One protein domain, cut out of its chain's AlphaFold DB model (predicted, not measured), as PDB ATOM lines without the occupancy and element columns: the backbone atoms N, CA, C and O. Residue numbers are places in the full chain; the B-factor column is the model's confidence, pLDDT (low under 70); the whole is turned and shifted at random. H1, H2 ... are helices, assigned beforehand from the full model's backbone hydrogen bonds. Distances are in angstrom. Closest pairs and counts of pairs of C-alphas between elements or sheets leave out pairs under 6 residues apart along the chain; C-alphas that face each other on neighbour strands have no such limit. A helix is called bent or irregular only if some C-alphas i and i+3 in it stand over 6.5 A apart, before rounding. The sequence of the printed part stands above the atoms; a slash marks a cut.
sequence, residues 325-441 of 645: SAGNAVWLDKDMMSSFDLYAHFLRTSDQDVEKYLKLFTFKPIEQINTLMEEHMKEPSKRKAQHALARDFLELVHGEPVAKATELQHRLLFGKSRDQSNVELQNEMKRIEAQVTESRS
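What this domain is: This is residues 325 to 441 of the 645 residues of an uncharacterized protein of Monilinia vaccinii-corymbosi (UniProt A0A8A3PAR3). Look first at H6, the longest helix: it packs side by side with H5 at one side of the domain, while H4 makes the core and H2 and H3 form a hairpin on the other side of H4. These five helices fold back and forth, and H1 packs on both H4 and H5. The printed part has 117 residues, with six named helices in the order H1 to H6 and no named strand; the class is all helix. The whole is compact, with a radius of gyration of the C-alphas of 14.9 A, and spans 40 by 36 by 30 A.

Where its parts are: Find C-alpha 421 at (90.849, 101.290, 69.124); from there H6 runs 30.4 A to C-alpha 441 at (93.576, 80.651, 91.232). Before it, H5 takes residues 400 to 414, 21.2 A, and H4 residues 384 to 398, 20.6 A. H3 is residues 366 to 378, 18.7 A, and H2 residues 351 to 361, 15.5 A. H2 is irregular: C-alphas 352 and 355 are 7.1 A apart. H1, residues 339 to 347, 12.1 A, begins at C-alpha 339, (106.659, 95.376, 85.340).

How they stand to each other: Begin at H6, which touches H5; their closest C-alphas, of Ala 405 and Met 429, are 6.0 A apart. This hairpin has a shallow tilt of 32 degrees, only just short of steep, opposite ways. H6 is apart from H1, H2, H3 and H4. H5 touches H4, the hub, closest at the C-alphas of Glu 395 and Ala 403, 5.1 A, in a hairpin at a steep tilt of 40 degrees, opposite ways. Next see H2, H3 and H4, an up and down bundle, each helix running against the one before it. H2 and H3 are a hairpin at a shallow tilt of 22 degrees; their closest C-alphas are those of Leu 358 and Ile 369, 6.9 A. H2 touches H4 at the C-alphas of Leu 358 and Leu 389, 5.7 A, the closest pair. H3 and H4, also a hairpin, touch through residues 372 to 376 and 384 to 385 alone. H1 touches H4, closest at the C-alphas of Leu 347 and Gln 386, 4.9 A, and H5, closest at those of Phe 340 and Thr 406, 5.7 A. Each O i to N i+4 pair is within hydrogen-bond range in H1, H3, H4, H5 and H6; in H2, 5 of 7 are.

The domain as a whole: The farthest C-alphas, of Lys 378 and Ser 441, are 44.2 A apart. The printed part has no cut, and no link is long; residues 325 to 338 hold no named element. The mean pLDDT of the printed part is 81.3, and 30 residues are under 70: 325 to 328, 412 to 426, 429 and 432 to 441.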
ATOM      1  N   SER A 325     120.065 103.341  86.931       48.06
ATOM      2  CA  SER A 325     119.246 104.529  86.661       48.06
ATOM      3  C   SER A 325     119.324 105.463  87.868       48.06
ATOM      4  O   SER A 325     118.836 105.095  88.932       48.06
ATOM      5  N   ALA A 326     119.932 106.647  87.725       47.00
ATOM      6  CA  ALA A 326     120.018 107.668  88.786       47.00
ATOM      7  C   ALA A 326     120.475 107.117  90.161       47.00
ATOM      8  O   ALA A 326     119.945 107.488  91.203       47.00
ATOM      9  N   GLY A 327     121.429 106.177  90.162       51.88
ATOM     10  CA  GLY A 327     121.951 105.537  91.378       51.88
ATOM     11  C   GLY A 327     121.251 104.239  91.810       51.88
ATOM     12  O   GLY A 327     121.829 103.504  92.607       51.88
ATOM     13  N   ASN A 328     120.093 103.888  91.237       64.69
ATOM     14  CA  ASN A 328     119.350 102.667  91.569       64.69
ATOM     15  C   ASN A 328     119.534 101.544  90.541       64.69
ATOM     16  O   ASN A 328     119.533 101.767  89.327       64.69
ATOM     17  N   ALA A 329     119.679 100.315  91.045       80.19
ATOM     18  CA  ALA A 329     119.771  99.117  90.219       80.19
ATOM     19  C   ALA A 329     118.428  98.795  89.540       80.19
ATOM     20  O   ALA A 329     117.367  98.928  90.148       80.19
ATOM     21  N   VAL A 330     118.477  98.335  88.290       88.12
ATOM     22  CA  VAL A 330     117.291  97.878  87.542       88.12
ATOM     23  C   VAL A 330     116.981  96.433  87.935       88.12
ATOM     24  O   VAL A 330     117.565  95.487  87.394       88.12
ATOM     25  N   TRP A 331     116.123  96.266  88.940       90.19
ATOM     26  CA  TRP A 331     115.772  94.969  89.519       90.19
ATOM     27  C   TRP A 331     114.839  94.155  88.617       90.19
ATOM     28  O   TRP A 331     114.002  94.695  87.904       90.19
ATOM     29  N   LEU A 332     114.968  92.830  88.687       91.44
ATOM     30  CA  LEU A 332     114.126  91.866  87.968       91.44
ATOM     31  C   LEU A 332     112.972  91.329  88.825       91.44
ATOM     32  O   LEU A 332     112.348  90.330  88.476       91.44
ATOM     33  N   ASP A 333     112.788  91.870  90.027       86.75
ATOM     34  CA  ASP A 333     111.684  91.481  90.898       86.75
ATOM     35  C   ASP A 333     110.596  92.546  90.819       86.75
ATOM     36  O   ASP A 333     110.880  93.725  91.012       86.75
ATOM     37  N   LYS A 334     109.366  92.099  90.554       81.94
ATOM     38  CA  LYS A 334     108.181  92.941  90.369       81.94
ATOM     39  C   LYS A 334     107.830  93.819  91.575       81.94
ATOM     40  O   LYS A 334     107.176  94.838  91.390       81.94
ATOM     41  N   ASP A 335     108.211  93.402  92.783       77.88
ATOM     42  CA  ASP A 335     107.910  94.111  94.025       77.88
ATOM     43  C   ASP A 335     108.988  95.183  94.303       77.88
ATOM     44  O   ASP A 335     108.725  96.170  94.981       77.88
ATOM     45  N   MET A 336     110.191  95.030  93.731       83.25
ATOM     46  CA  MET A 336     111.257  96.044  93.774       83.25
ATOM     47  C   MET A 336     111.210  97.027  92.600       83.25
ATOM     48  O   MET A 336     111.597  98.184  92.741       83.25
ATOM     49  N   MET A 337     110.795  96.554  91.428       83.00
ATOM     50  CA  MET A 337     110.604  97.352  90.225       83.00
ATOM     51  C   MET A 337     109.405  96.792  89.475       83.00
ATOM     52  O   MET A 337     109.440  95.653  89.004       83.00
ATOM     53  N   SER A 338     108.339  97.584  89.370       80.19
ATOM     54  CA  SER A 338     107.109  97.119  88.737       80.19
ATOM     55  C   SER A 338     107.371  96.694  87.287       80.19
ATOM     56  O   SER A 338     108.261  97.224  86.618       80.19
ATOM     57  N   SER A 339     106.577  95.753  86.762       86.38
ATOM     58  CA  SER A 339     106.659  95.376  85.340       86.38
ATOM     59  C   SER A 339     106.539  96.596  84.428       86.38
ATOM     60  O   SER A 339     107.231  96.674  83.417       86.38
ATOM     61  N   PHE A 340     105.695  97.555  84.818       78.31
ATOM     62  CA  PHE A 340     105.490  98.804  84.103       78.31
ATOM     63  C   PHE A 340     106.758  99.657  84.058       78.31
ATOM     64  O   PHE A 340     107.141 100.111  82.979       78.31
ATOM     65  N   ASP A 341     107.445  99.820  85.189       81.31
ATOM     66  CA  ASP A 341     108.687 100.592  85.266       81.31
ATOM     67  C   ASP A 341     109.836  99.887  84.552       81.31
ATOM     68  O   ASP A 341     110.639 100.535  83.876       81.31
ATOM     69  N   LEU A 342     109.916  98.557  84.671       88.75
ATOM     70  CA  LEU A 342     110.914  97.752  83.970       88.75
ATOM     71  C   LEU A 342     110.729  97.872  82.454       88.75
ATOM     72  O   LEU A 342     111.694  98.120  81.735       88.75
ATOM     73  N   TYR A 343     109.486  97.797  81.972       89.00
ATOM     74  CA  TYR A 343     109.159  98.063  80.572       89.00
ATOM     75  C   TYR A 343     109.551  99.492  80.169       89.00
ATOM     76  O   TYR A 343     110.227  99.692  79.161       89.00
ATOM     77  N   ALA A 344     109.200 100.489  80.989       83.44
ATOM     78  CA  ALA A 344     109.531 101.893  80.751       83.44
ATOM     79  C   ALA A 344     111.047 102.147  80.704       83.44
ATOM     80  O   ALA A 344     111.512 103.035  79.988       83.44
ATOM     81  N   HIS A 345     111.838 101.394  81.472       89.69
ATOM     82  CA  HIS A 345     113.296 101.476  81.447       89.69
ATOM     83  C   HIS A 345     113.847 101.100  80.070       89.69
ATOM     84  O   HIS A 345     114.569 101.895  79.474       89.69
ATOM     85  N   PHE A 346     113.449  99.947  79.527       91.62
ATOM     86  CA  PHE A 346     113.875  99.526  78.190       91.62
ATOM     87  C   PHE A 346     113.253 100.375  77.078       91.62
ATOM     88  O   PHE A 346     113.904 100.611  76.060       91.62
ATOM     89  N   LEU A 347     112.048 100.917  77.285       89.62
ATOM     90  CA  LEU A 347     111.413 101.835  76.338       89.62
ATOM     91  C   LEU A 347     112.189 103.156  76.167       89.62
ATOM     92  O   LEU A 347     112.086 103.808  75.129       89.62
ATOM     93  N   ARG A 348     112.970 103.556  77.180       88.94
ATOM     94  CA  ARG A 348     113.848 104.739  77.156       88.94
ATOM     95  C   ARG A 348     115.224 104.476  76.532       88.94
ATOM     96  O   ARG A 348     116.065 105.370  76.542       88.94
ATOM     97  N   THR A 349     115.465 103.277  76.004       90.88
ATOM     98  CA  THR A 349     116.716 102.955  75.305       90.88
ATOM     99  C   THR A 349     116.905 103.873  74.095       90.88
ATOM    100  O   THR A 349     115.968 104.091  73.324       90.88
ATOM    101  N   SER A 350     118.124 104.392  73.927       91.19
ATOM    102  CA  SER A 350     118.489 105.232  72.785       91.19
ATOM    103  C   SER A 350     118.377 104.456  71.466       91.19
ATOM    104  O   SER A 350     118.555 103.237  71.432       91.19
ATOM    105  N   ASP A 351     118.135 105.156  70.357       91.88
ATOM    106  CA  ASP A 351     118.127 104.527  69.027       91.88
ATOM    107  C   ASP A 351     119.489 103.906  68.664       91.88
ATOM    108  O   ASP A 351     119.546 102.935  67.917       91.88
ATOM    109  N   GLN A 352     120.582 104.424  69.236       90.81
ATOM    110  CA  GLN A 352     121.941 103.913  69.021       90.81
ATOM    111  C   GLN A 352     122.184 102.574  69.735       90.81
ATOM    112  O   GLN A 352     122.945 101.741  69.249       90.81
ATOM    113  N   ASP A 353     121.541 102.358  70.887       91.75
ATOM    114  CA  ASP A 353     121.773 101.181  71.729       91.75
ATOM    115  C   ASP A 353     120.730 100.069  71.515       91.75
ATOM    116  O   ASP A 353     120.983  98.909  71.854       91.75
ATOM    117  N   VAL A 354     119.551 100.386  70.965       95.19
ATOM    118  CA  VAL A 354     118.417  99.445  70.908       95.19
ATOM    119  C   VAL A 354     118.719  98.190  70.089       95.19
ATOM    120  O   VAL A 354     118.358  97.094  70.516       95.19
ATOM    121  N   GLU A 355     119.440  98.306  68.973       96.25
ATOM    122  CA  GLU A 355     119.834  97.145  68.164       96.25
ATOM    123  C   GLU A 355     120.773  96.216  68.945       96.25
ATOM    124  O   GLU A 355     120.572  94.999  68.997       96.25
ATOM    125  N   LYS A 356     121.775  96.794  69.618       95.06
ATOM    126  CA  LYS A 356     122.697  96.059  70.491       95.06
ATOM    127  C   LYS A 356     121.924  95.338  71.595       95.06
ATOM    128  O   LYS A 356     122.177  94.166  71.859       95.06
ATOM    129  N   TYR A 357     120.954  95.992  72.224       94.88
ATOM    130  CA  TYR A 357     120.163  95.368  73.284       94.88
ATOM    131  C   TYR A 357     119.204  94.302  72.759       94.88
ATOM    132  O   TYR A 357     119.067  93.267  73.404       94.88
ATOM    133  N   LEU A 358     118.623  94.469  71.568       97.38
ATOM    134  CA  LEU A 358     117.866  93.403  70.908       97.38
ATOM    135  C   LEU A 358     118.741  92.160  70.690       97.38
ATOM    136  O   LEU A 358     118.288  91.043  70.952       97.38
ATOM    137  N   LYS A 359     120.008  92.336  70.292       97.12
ATOM    138  CA  LYS A 359     120.962  91.226  70.126       97.12
ATOM    139  C   LYS A 359     121.294  90.527  71.449       97.12
ATOM    140  O   LYS A 359     121.351  89.297  71.468       97.12
ATOM    141  N   LEU A 360     121.464  91.285  72.533       95.69
ATOM    142  CA  LEU A 360     121.905  90.777  73.839       95.69
ATOM    143  C   LEU A 360     120.780  90.235  74.734       95.69
ATOM    144  O   LEU A 360     121.031  89.373  75.578       95.69
ATOM    145  N   PHE A 361     119.552  90.724  74.581       95.94
ATOM    146  CA  PHE A 361     118.462  90.483  75.530       95.94
ATOM    147  C   PHE A 361     117.244  89.774  74.933       95.94
ATOM    148  O   PHE A 361     116.213  89.674  75.593       95.94
ATOM    149  N   THR A 362     117.351  89.249  73.710       96.81
ATOM    150  CA  THR A 362     116.268  88.499  73.059       96.81
ATOM    151  C   THR A 362     116.792  87.246  72.354       96.81
ATOM    152  O   THR A 362     117.994  87.099  72.131       96.81
ATOM    153  N   PHE A 363     115.875  86.354  71.968       96.69
ATOM    154  CA  PHE A 363     116.143  85.206  71.088       96.69
ATOM    155  C   PHE A 363     115.765  85.482  69.632       96.69
ATOM    156  O   PHE A 363     115.762  84.574  68.803       96.69
ATOM    157  N   LYS A 364     115.464  86.743  69.308       96.38
ATOM    158  CA  LYS A 364     115.044  87.151  67.973       96.38
ATOM    159  C   LYS A 364     116.185  86.934  66.973       96.38
ATOM    160  O   LYS A 364     117.274  87.448  67.237       96.38
ATOM    161  N   PRO A 365     115.982  86.202  65.860       96.38
ATOM    162  CA  PRO A 365     116.983  86.036  64.805       96.38
ATOM    163  C   PRO A 365     117.558  87.375  64.335       96.38
ATOM    164  O   PRO A 365     116.857  88.387  64.359       96.38
ATOM    165  N   ILE A 366     118.826  87.388  63.919       96.56
ATOM    166  CA  ILE A 366     119.518  88.624  63.512       96.56
ATOM    167  C   ILE A 366     118.798  89.280  62.332       96.56
ATOM    168  O   ILE A 366     118.609  90.488  62.318       96.56
ATOM    169  N   GLU A 367     118.294  88.477  61.404       96.44
ATOM    170  CA  GLU A 367     117.531  88.909  60.240       96.44
ATOM    171  C   GLU A 367     116.251  89.647  60.661       96.44
ATOM    172  O   GLU A 367     115.957  90.726  60.157       96.44
ATOM    173  N   GLN A 368     115.533  89.122  61.660       96.75
ATOM    174  CA  GLN A 368     114.340  89.776  62.210       96.75
ATOM    175  C   GLN A 368     114.676  91.055  62.987       96.75
ATOM    176  O   GLN A 368     113.871  91.984  63.006       96.75
ATOM    177  N   ILE A 369     115.840  91.110  63.646       97.69
ATOM    178  CA  ILE A 369     116.329  92.342  64.281       97.69
ATOM    179  C   ILE A 369     116.606  93.392  63.201       97.69
ATOM    180  O   ILE A 369     116.141  94.517  63.344       97.69
ATOM    181  N   ASN A 370     117.277  93.023  62.108       97.31
ATOM    182  CA  ASN A 370     117.584  93.935  61.007       97.31
ATOM    183  C   ASN A 370     116.303  94.502  60.378       97.31
ATOM    184  O   ASN A 370     116.163  95.717  60.289       97.31
ATOM    185  N   THR A 371     115.320  93.653  60.050       97.62
ATOM    186  CA  THR A 371     114.018  94.108  59.522       97.62
ATOM    187  C   THR A 371     113.302  95.049  60.494       97.62
ATOM    188  O   THR A 371     112.785  96.091  60.093       97.62
ATOM    189  N   LEU A 372     113.300  94.727  61.792       97.25
ATOM    190  CA  LEU A 372     112.705  95.589  62.813       97.25
ATOM    191  C   LEU A 372     113.415  96.948  62.900       97.25
ATOM    192  O   LEU A 372     112.750  97.972  63.069       97.25
ATOM    193  N   MET A 373     114.742  96.969  62.780       97.50
ATOM    194  CA  MET A 373     115.517  98.207  62.772       97.50
ATOM    195  C   MET A 373     115.244  99.033  61.515       97.50
ATOM    196  O   MET A 373     115.030 100.234  61.633       97.50
ATOM    197  N   GLU A 374     115.150  98.420  60.334       96.12
ATOM    198  CA  GLU A 374     114.761  99.112  59.098       96.12
ATOM    199  C   GLU A 374     113.375  99.762  59.218       96.12
ATOM    200  O   GLU A 374     113.178 100.913  58.825       96.12
ATOM    201  N   GLU A 375     112.404  99.053  59.797       95.00
ATOM    202  CA  GLU A 375     111.076  99.609  60.062       95.00
ATOM    203  C   GLU A 375     111.083 100.728  61.099       95.00
ATOM    204  O   GLU A 375     110.298 101.673  60.991       95.00
ATOM    205  N   HIS A 376     111.920 100.600  62.127       94.81
ATOM    206  CA  HIS A 376     112.075 101.602  63.173       94.81
ATOM    207  C   HIS A 376     112.712 102.878  62.622       94.81
ATOM    208  O   HIS A 376     112.209 103.963  62.889       94.81
ATOM    209  N   MET A 377     113.736 102.759  61.775       93.19
ATOM    210  CA  MET A 377     114.433 103.902  61.176       93.19
ATOM    211  C   MET A 377     113.550 104.733  60.236       93.19
ATOM    212  O   MET A 377     113.814 105.918  60.054       93.19
ATOM    213  N   LYS A 378     112.474 104.155  59.681       95.12
ATOM    214  CA  LYS A 378     111.467 104.912  58.913       95.12
ATOM    215  C   LYS A 378     110.688 105.893  59.791       95.12
ATOM    216  O   LYS A 378     110.361 106.985  59.342       95.12
ATOM    217  N   GLU A 379     110.382 105.505  61.029       92.38
ATOM    218  CA  GLU A 379     109.619 106.325  61.975       92.38
ATOM    219  C   GLU A 379     110.118 106.145  63.428       92.38
ATOM    220  O   GLU A 379     109.405 105.562  64.257       92.38
ATOM    221  N   PRO A 380     111.308 106.674  63.784       90.75
ATOM    222  CA  PRO A 380     111.908 106.447  65.107       90.75
ATOM    223  C   PRO A 380     111.037 106.945  66.268       90.75
ATOM    224  O   PRO A 380     111.029 106.370  67.357       90.75
ATOM    225  N   SER A 381     110.216 107.972  66.019       87.81
ATOM    226  CA  SER A 381     109.268 108.538  66.989       87.81
ATOM    227  C   SER A 381     108.239 107.524  67.509       87.81
ATOM    228  O   SER A 381     107.762 107.663  68.638       87.81
ATOM    229  N   LYS A 382     107.926 106.474  66.730       87.69
ATOM    230  CA  LYS A 382     107.026 105.382  67.139       87.69
ATOM    231  C   LYS A 382     107.683 104.380  68.091       87.69
ATOM    232  O   LYS A 382     106.970 103.566  68.675       87.69
ATOM    233  N   ARG A 383     109.010 104.422  68.258       90.19
ATOM    234  CA  ARG A 383     109.767 103.575  69.197       90.19
ATOM    235  C   ARG A 383     109.498 102.073  69.041       90.19
ATOM    236  O   ARG A 383     109.403 101.340  70.027       90.19
ATOM    237  N   LYS A 384     109.336 101.600  67.798       93.50
ATOM    238  CA  LYS A 384     108.976 100.202  67.501       93.50
ATOM    239  C   LYS A 384     110.014  99.224  68.053       93.50
ATOM    240  O   LYS A 384     109.644  98.244  68.703       93.50
ATOM    241  N   ALA A 385     111.299  99.509  67.832       96.44
ATOM    242  CA  ALA A 385     112.392  98.665  68.304       96.44
ATOM    243  C   ALA A 385     112.452  98.619  69.840       96.44
ATOM    244  O   ALA A 385     112.597  97.544  70.423       96.44
ATOM    245  N   GLN A 386     112.259  99.760  70.509       95.69
ATOM    246  CA  GLN A 386     112.269  99.845  71.969       95.69
ATOM    247  C   GLN A 386     111.068  99.133  72.597       95.69
ATOM    248  O   GLN A 386     111.229  98.443  73.602       95.69
ATOM    249  N   HIS A 387     109.875  99.245  72.002       94.19
ATOM    250  CA  HIS A 387     108.700  98.487  72.442       94.19
ATOM    251  C   HIS A 387     108.919  96.975  72.312       94.19
ATOM    252  O   HIS A 387     108.598  96.228  73.237       94.19
ATOM    253  N   ALA A 388     109.503  96.524  71.197       96.56
ATOM    254  CA  ALA A 388     109.833  95.118  70.996       96.56
ATOM    255  C   ALA A 388     110.872  94.625  72.014       96.56
ATOM    256  O   ALA A 388     110.675  93.571  72.613       96.56
ATOM    257  N   LEU A 389     111.931  95.403  72.259       97.50
ATOM    258  CA  LEU A 389     112.941  95.106  73.275       97.50
ATOM    259  C   LEU A 389     112.322  95.006  74.675       97.50
ATOM    260  O   LEU A 389     112.542  94.021  75.376       97.50
ATOM    261  N   ALA A 390     111.535  96.006  75.074       95.75
ATOM    262  CA  ALA A 390     110.911  96.062  76.390       95.75
ATOM    263  C   ALA A 390     109.950  94.887  76.616       95.75
ATOM    264  O   ALA A 390     109.980  94.260  77.673       95.75
ATOM    265  N   ARG A 391     109.142  94.548  75.604       96.62
ATOM    266  CA  ARG A 391     108.228  93.403  75.646       96.62
ATOM    267  C   ARG A 391     108.985  92.081  75.738       96.62
ATOM    268  O   ARG A 391     108.690  91.282  76.618       96.62
ATOM    269  N   ASP A 392     109.946  91.858  74.847       96.75
ATOM    270  CA  ASP A 392     110.667  90.587  74.750       96.75
ATOM    271  C   ASP A 392     111.527  90.335  76.003       96.75
ATOM    272  O   ASP A 392     111.563  89.217  76.520       96.75
ATOM    273  N   PHE A 393     112.152  91.381  76.557       96.62
ATOM    274  CA  PHE A 393     112.865  91.280  77.830       96.62
ATOM    275  C   PHE A 393     111.914  90.994  78.998       96.62
ATOM    276  O   PHE A 393     112.166  90.103  79.810       96.62
ATOM    277  N   LEU A 394     110.799  91.726  79.088       95.25
ATOM    278  CA  LEU A 394     109.823  91.524  80.156       95.25
ATOM    279  C   LEU A 394     109.186  90.132  80.085       95.25
ATOM    280  O   LEU A 394     108.908  89.540  81.123       95.25
ATOM    281  N   GLU A 395     109.005  89.576  78.889       95.75
ATOM    282  CA  GLU A 395     108.524  88.209  78.702       95.75
ATOM    283  C   GLU A 395     109.512  87.177  79.264       95.75
ATOM    284  O   GLU A 395     109.105  86.268  79.988       95.75
ATOM    285  N   LEU A 396     110.812  87.343  79.010       94.94
ATOM    286  CA  LEU A 396     111.847  86.483  79.591       94.94
ATOM    287  C   LEU A 396     111.858  86.539  81.129       94.94
ATOM    288  O   LEU A 396     112.089  85.525  81.792       94.94
ATOM    289  N   VAL A 397     111.591  87.705  81.719       92.62
ATOM    290  CA  VAL A 397     111.700  87.904  83.173       92.62
ATOM    291  C   VAL A 397     110.392  87.598  83.914       92.62
ATOM    292  O   VAL A 397     110.404  86.854  84.894       92.62
ATOM    293  N   HIS A 398     109.258  88.131  83.455       87.69
ATOM    294  CA  HIS A 398     107.945  88.054  84.115       87.69
ATOM    295  C   HIS A 398     106.912  87.184  83.374       87.69
ATOM    296  O   HIS A 398     105.820  86.963  83.903       87.69
ATOM    297  N   GLY A 399     107.254  86.650  82.200       88.12
ATOM    298  CA  GLY A 399     106.385  85.790  81.398       88.12
ATOM    299  C   GLY A 399     105.520  86.557  80.395       88.12
ATOM    300  O   GLY A 399     105.250  87.752  80.539       88.12
ATOM    301  N   GLU A 400     105.049  85.839  79.375       89.69
ATOM    302  CA  GLU A 400     104.300  86.405  78.247       89.69
ATOM    303  C   GLU A 400     103.028  87.173  78.654       89.69
ATOM    304  O   GLU A 400     102.849  88.294  78.168       89.69
ATOM    305  N   PRO A 401     102.153  86.657  79.546       83.44
ATOM    306  CA  PRO A 401     100.915  87.360  79.882       83.44
ATOM    307  C   PRO A 401     101.171  88.727  80.521       83.44
ATOM    308  O   PRO A 401     100.488  89.701  80.215       83.44
ATOM    309  N   VAL A 402     102.192  88.810  81.383       84.62
ATOM    310  CA  VAL A 402     102.574  90.058  82.054       84.62
ATOM    311  C   VAL A 402     103.168  91.038  81.049       84.62
ATOM    312  O   VAL A 402     102.798  92.209  81.059       84.62
ATOM    313  N   ALA A 403     104.034  90.565  80.151       91.31
ATOM    314  CA  ALA A 403     104.637  91.409  79.127       91.31
ATOM    315  C   ALA A 403     103.596  92.038  78.191       91.31
ATOM    316  O   ALA A 403     103.646  93.246  77.957       91.31
ATOM    317  N   LYS A 404     102.620  91.248  77.720       88.31
ATOM    318  CA  LYS A 404     101.520  91.738  76.875       88.31
ATOM    319  C   LYS A 404     100.642  92.752  77.603       88.31
ATOM    320  O   LYS A 404     100.378  93.822  77.063       88.31
ATOM    321  N   ALA A 405     100.230  92.452  78.837       78.50
ATOM    322  CA  ALA A 405      99.425  93.378  79.634       78.50
ATOM    323  C   ALA A 405     100.146  94.720  79.838       78.50
ATOM    324  O   ALA A 405      99.556  95.781  79.652       78.50
ATOM    325  N   THR A 406     101.439  94.684  80.165       82.94
ATOM    326  CA  THR A 406     102.237  95.897  80.368       82.94
ATOM    327  C   THR A 406     102.462  96.685  79.075       82.94
ATOM    328  O   THR A 406     102.388  97.913  79.095       82.94
ATOM    329  N   GLU A 407     102.695  96.017  77.943       87.00
ATOM    330  CA  GLU A 407     102.781  96.678  76.633       87.00
ATOM    331  C   GLU A 407     101.485  97.430  76.300       87.00
ATOM    332  O   GLU A 407     101.536  98.597  75.903       87.00
ATOM    333  N   LEU A 408     100.327  96.792  76.509       77.62
ATOM    334  CA  LEU A 408      99.016  97.412  76.299       77.62
ATOM    335  C   LEU A 408      98.815  98.625  77.213       77.62
ATOM    336  O   LEU A 408      98.409  99.681  76.734       77.62
ATOM    337  N   GLN A 409      99.166  98.515  78.497       73.06
ATOM    338  CA  GLN A 409      99.097  99.630  79.449       73.06
ATOM    339  C   GLN A 409      99.941 100.829  78.994       73.06
ATOM    340  O   GLN A 409      99.460 101.960  79.005       73.06
ATOM    341  N   HIS A 410     101.179 100.596  78.541       74.56
ATOM    342  CA  HIS A 410     102.041 101.656  78.006       74.56
ATOM    343  C   HIS A 410     101.449 102.307  76.753       74.56
ATOM    344  O   HIS A 410     101.461 103.533  76.634       74.56
ATOM    345  N   ARG A 411     100.893 101.512  75.832       75.19
ATOM    346  CA  ARG A 411     100.241 102.035  74.621       75.19
ATOM    347  C   ARG A 411      98.987 102.849  74.932       75.19
ATOM    348  O   ARG A 411      98.784 103.884  74.309       75.19
ATOM    349  N   LEU A 412      98.182 102.415  75.901       69.06
ATOM    350  CA  LEU A 412      96.972 103.118  76.334       69.06
ATOM    351  C   LEU A 412      97.287 104.454  77.019       69.06
ATOM    352  O   LEU A 412      96.596 105.439  76.776       69.06
ATOM    353  N   LEU A 413      98.324 104.500  77.862       65.88
ATOM    354  CA  LEU A 413      98.688 105.704  78.618       65.88
ATOM    355  C   LEU A 413      99.411 106.757  77.771       65.88
ATOM    356  O   LEU A 413      99.215 107.950  77.988       65.88
ATOM    357  N   PHE A 414     100.251 106.330  76.825       64.25
ATOM    358  CA  PHE A 414     101.097 107.232  76.036       64.25
ATOM    359  C   PHE A 414     100.685 107.349  74.560       64.25
ATOM    360  O   PHE A 414     101.347 108.050  73.790       64.25
ATOM    361  N   GLY A 415      99.599 106.692  74.148       60.00
ATOM    362  CA  GLY A 415      98.978 106.887  72.840       60.00
ATOM    363  C   GLY A 415      98.267 108.243  72.745       60.00
ATOM    364  O   GLY A 415      97.623 108.687  73.695       60.00
ATOM    365  N   LYS A 416      98.363 108.927  71.594       50.41
ATOM    366  CA  LYS A 416      97.554 110.133  71.326       50.41
ATOM    367  C   LYS A 416      96.062 109.746  71.246       50.41
ATOM    368  O   LYS A 416      95.718 108.706  70.701       50.41
ATOM    369  N   SER A 417      95.209 110.576  71.846       47.47
ATOM    370  CA  SER A 417      93.859 110.251  72.344       47.47
ATOM    371  C   SER A 417      92.754 109.975  71.300       47.47
ATOM    372  O   SER A 417      92.726 110.619  70.258       47.47
ATOM    373  N   ARG A 418      91.792 109.131  71.737       48.69
ATOM    374  CA  ARG A 418      90.353 108.975  71.381       48.69
ATOM    375  C   ARG A 418      89.959 108.477  69.978       48.69
ATOM    376  O   ARG A 418      89.681 109.287  69.112       48.69
ATOM    377  N   ASP A 419      89.786 107.152  69.845       52.31
ATOM    378  CA  ASP A 419      88.709 106.504  69.062       52.31
ATOM    379  C   ASP A 419      88.620 104.987  69.371       52.31
ATOM    380  O   ASP A 419      89.374 104.500  70.218       52.31
ATOM    381  N   GLN A 420      87.671 104.259  68.751       52.66
ATOM    382  CA  GLN A 420      87.287 102.838  68.969       52.66
ATOM    383  C   GLN A 420      88.429 101.851  69.308       52.66
ATOM    384  O   GLN A 420      88.212 100.917  70.084       52.66
ATOM    385  N   SER A 421      89.649 102.085  68.819       55.28
ATOM    386  CA  SER A 421      90.849 101.290  69.124       55.28
ATOM    387  C   SER A 421      91.193 101.230  70.621       55.28
ATOM    388  O   SER A 421      91.654 100.199  71.108       55.28
ATOM    389  N   ASN A 422      90.911 102.281  71.399       59.66
ATOM    390  CA  ASN A 422      91.119 102.259  72.852       59.66
ATOM    391  C   ASN A 422      90.132 101.331  73.572       59.66
ATOM    392  O   ASN A 422      90.490 100.747  74.592       59.66
ATOM    393  N   VAL A 423      88.910 101.172  73.052       62.56
ATOM    394  CA  VAL A 423      87.912 100.254  73.628       62.56
ATOM    395  C   VAL A 423      88.325  98.804  73.378       62.56
ATOM    396  O   VAL A 423      88.237  97.975  74.283       62.56
ATOM    397  N   GLU A 424      88.844  98.498  72.187       65.44
ATOM    398  CA  GLU A 424      89.384  97.172  71.859       65.44
ATOM    399  C   GLU A 424      90.587  96.812  72.736       65.44
ATOM    400  O   GLU A 424      90.582  95.757  73.371       65.44
ATOM    401  N   LEU A 425      91.562  97.719  72.868       64.38
ATOM    402  CA  LEU A 425      92.737  97.523  73.724       64.38
ATOM    403  C   LEU A 425      92.360  97.383  75.210       64.38
ATOM    404  O   LEU A 425      92.945  96.569  75.921       64.38
ATOM    405  N   GLN A 426      91.362  98.133  75.693       62.19
ATOM    406  CA  GLN A 426      90.840  97.989  77.060       62.19
ATOM    407  C   GLN A 426      90.142  96.642  77.278       62.19
ATOM    408  O   GLN A 426      90.303  96.025  78.333       62.19
ATOM    409  N   ASN A 427      89.374  96.167  76.296       71.31
ATOM    410  CA  ASN A 427      88.730  94.857  76.356       71.31
ATOM    411  C   ASN A 427      89.760  93.721  76.305       71.31
ATOM    412  O   ASN A 427      89.629  92.740  77.037       71.31
ATOM    413  N   GLU A 428      90.806  93.860  75.489       72.69
ATOM    414  CA  GLU A 428      91.930  92.925  75.443       72.69
ATOM    415  C   GLU A 428      92.703  92.910  76.770       72.69
ATOM    416  O   GLU A 428      92.957  91.836  77.316       72.69
ATOM    417  N   MET A 429      92.975  94.081  77.355       69.44
ATOM    418  CA  MET A 429      93.603  94.197  78.672       69.44
ATOM    419  C   MET A 429      92.777  93.486  79.750       69.44
ATOM    420  O   MET A 429      93.327  92.665  80.477       69.44
ATOM    421  N   LYS A 430      91.451  93.697  79.797       71.88
ATOM    422  CA  LYS A 430      90.558  92.993  80.738       71.88
ATOM    423  C   LYS A 430      90.579  91.474  80.550       71.88
ATOM    424  O   LYS A 430      90.564  90.738  81.533       71.88
ATOM    425  N   ARG A 431      90.632  90.984  79.305       75.00
ATOM    426  CA  ARG A 431      90.738  89.541  79.012       75.00
ATOM    427  C   ARG A 431      92.067  88.961  79.493       75.00
ATOM    428  O   ARG A 431      92.076  87.892  80.097       75.00
ATOM    429  N   ILE A 432      93.175  89.662  79.258       69.81
ATOM    430  CA  ILE A 432      94.501  89.226  79.716       69.81
ATOM    431  C   ILE A 432      94.585  89.294  81.243       69.81
ATOM    432  O   ILE A 432      95.084  88.361  81.862       69.81
ATOM    433  N   GLU A 433      94.057  90.341  81.877       66.00
ATOM    434  CA  GLU A 433      93.980  90.451  83.338       66.00
ATOM    435  C   GLU A 433      93.151  89.316  83.948       66.00
ATOM    436  O   GLU A 433      93.568  88.730  84.953       66.00
ATOM    437  N   ALA A 434      92.038  88.937  83.315       62.66
ATOM    438  CA  ALA A 434      91.254  87.767  83.699       62.66
ATOM    439  C   ALA A 434      92.068  86.467  83.563       62.66
ATOM    440  O   ALA A 434      92.136  85.705  84.522       62.66
ATOM    441  N   GLN A 435      92.791  86.257  82.456       63.53
ATOM    442  CA  GLN A 435      93.672  85.089  82.268       63.53
ATOM    443  C   GLN A 435      94.835  85.043  83.272       63.53
ATOM    444  O   GLN A 435      95.183  83.976  83.786       63.53
ATOM    445  N   VAL A 436      95.443  86.192  83.580       59.56
ATOM    446  CA  VAL A 436      96.483  86.322  84.612       59.56
ATOM    447  C   VAL A 436      95.906  85.989  85.987       59.56
ATOM    448  O   VAL A 436      96.594  85.374  86.801       59.56
ATOM    449  N   THR A 437      94.653  86.358  86.248       52.44
ATOM    450  CA  THR A 437      93.961  86.117  87.522       52.44
ATOM    451  C   THR A 437      93.476  84.668  87.659       52.44
ATOM    452  O   THR A 437      93.664  84.069  88.715       52.44
ATOM    453  N   GLU A 438      92.976  84.040  86.597       45.75
ATOM    454  CA  GLU A 438      92.644  82.605  86.559       45.75
ATOM    455  C   GLU A 438      93.896  81.723  86.664       45.75
ATOM    456  O   GLU A 438      93.912  80.720  87.380       45.75
ATOM    457  N   SER A 439      95.006  82.148  86.053       44.78
ATOM    458  CA  SER A 439      96.315  81.510  86.245       44.78
ATOM    459  C   SER A 439      96.826  81.617  87.689       44.78
ATOM    460  O   SER A 439      97.708  80.852  88.078       44.78
ATOM    461  N   ARG A 440      96.300  82.552  88.501       39.59
ATOM    462  CA  ARG A 440      96.610  82.663  89.938       39.59
ATOM    463  C   ARG A 440      95.751  81.741  90.809       39.59
ATOM    464  O   ARG A 440      96.201  81.430  91.912       39.59
ATOM    465  N   SER A 441      94.562  81.316  90.363       36.34
ATOM    466  CA  SER A 441      93.576  80.651  91.232       36.34
ATOM    467  C   SER A 441      93.636  79.119  91.248       36.34
ATOM    468  O   SER A 441      93.271  78.548  92.270       36.34
TER     469      SER A 441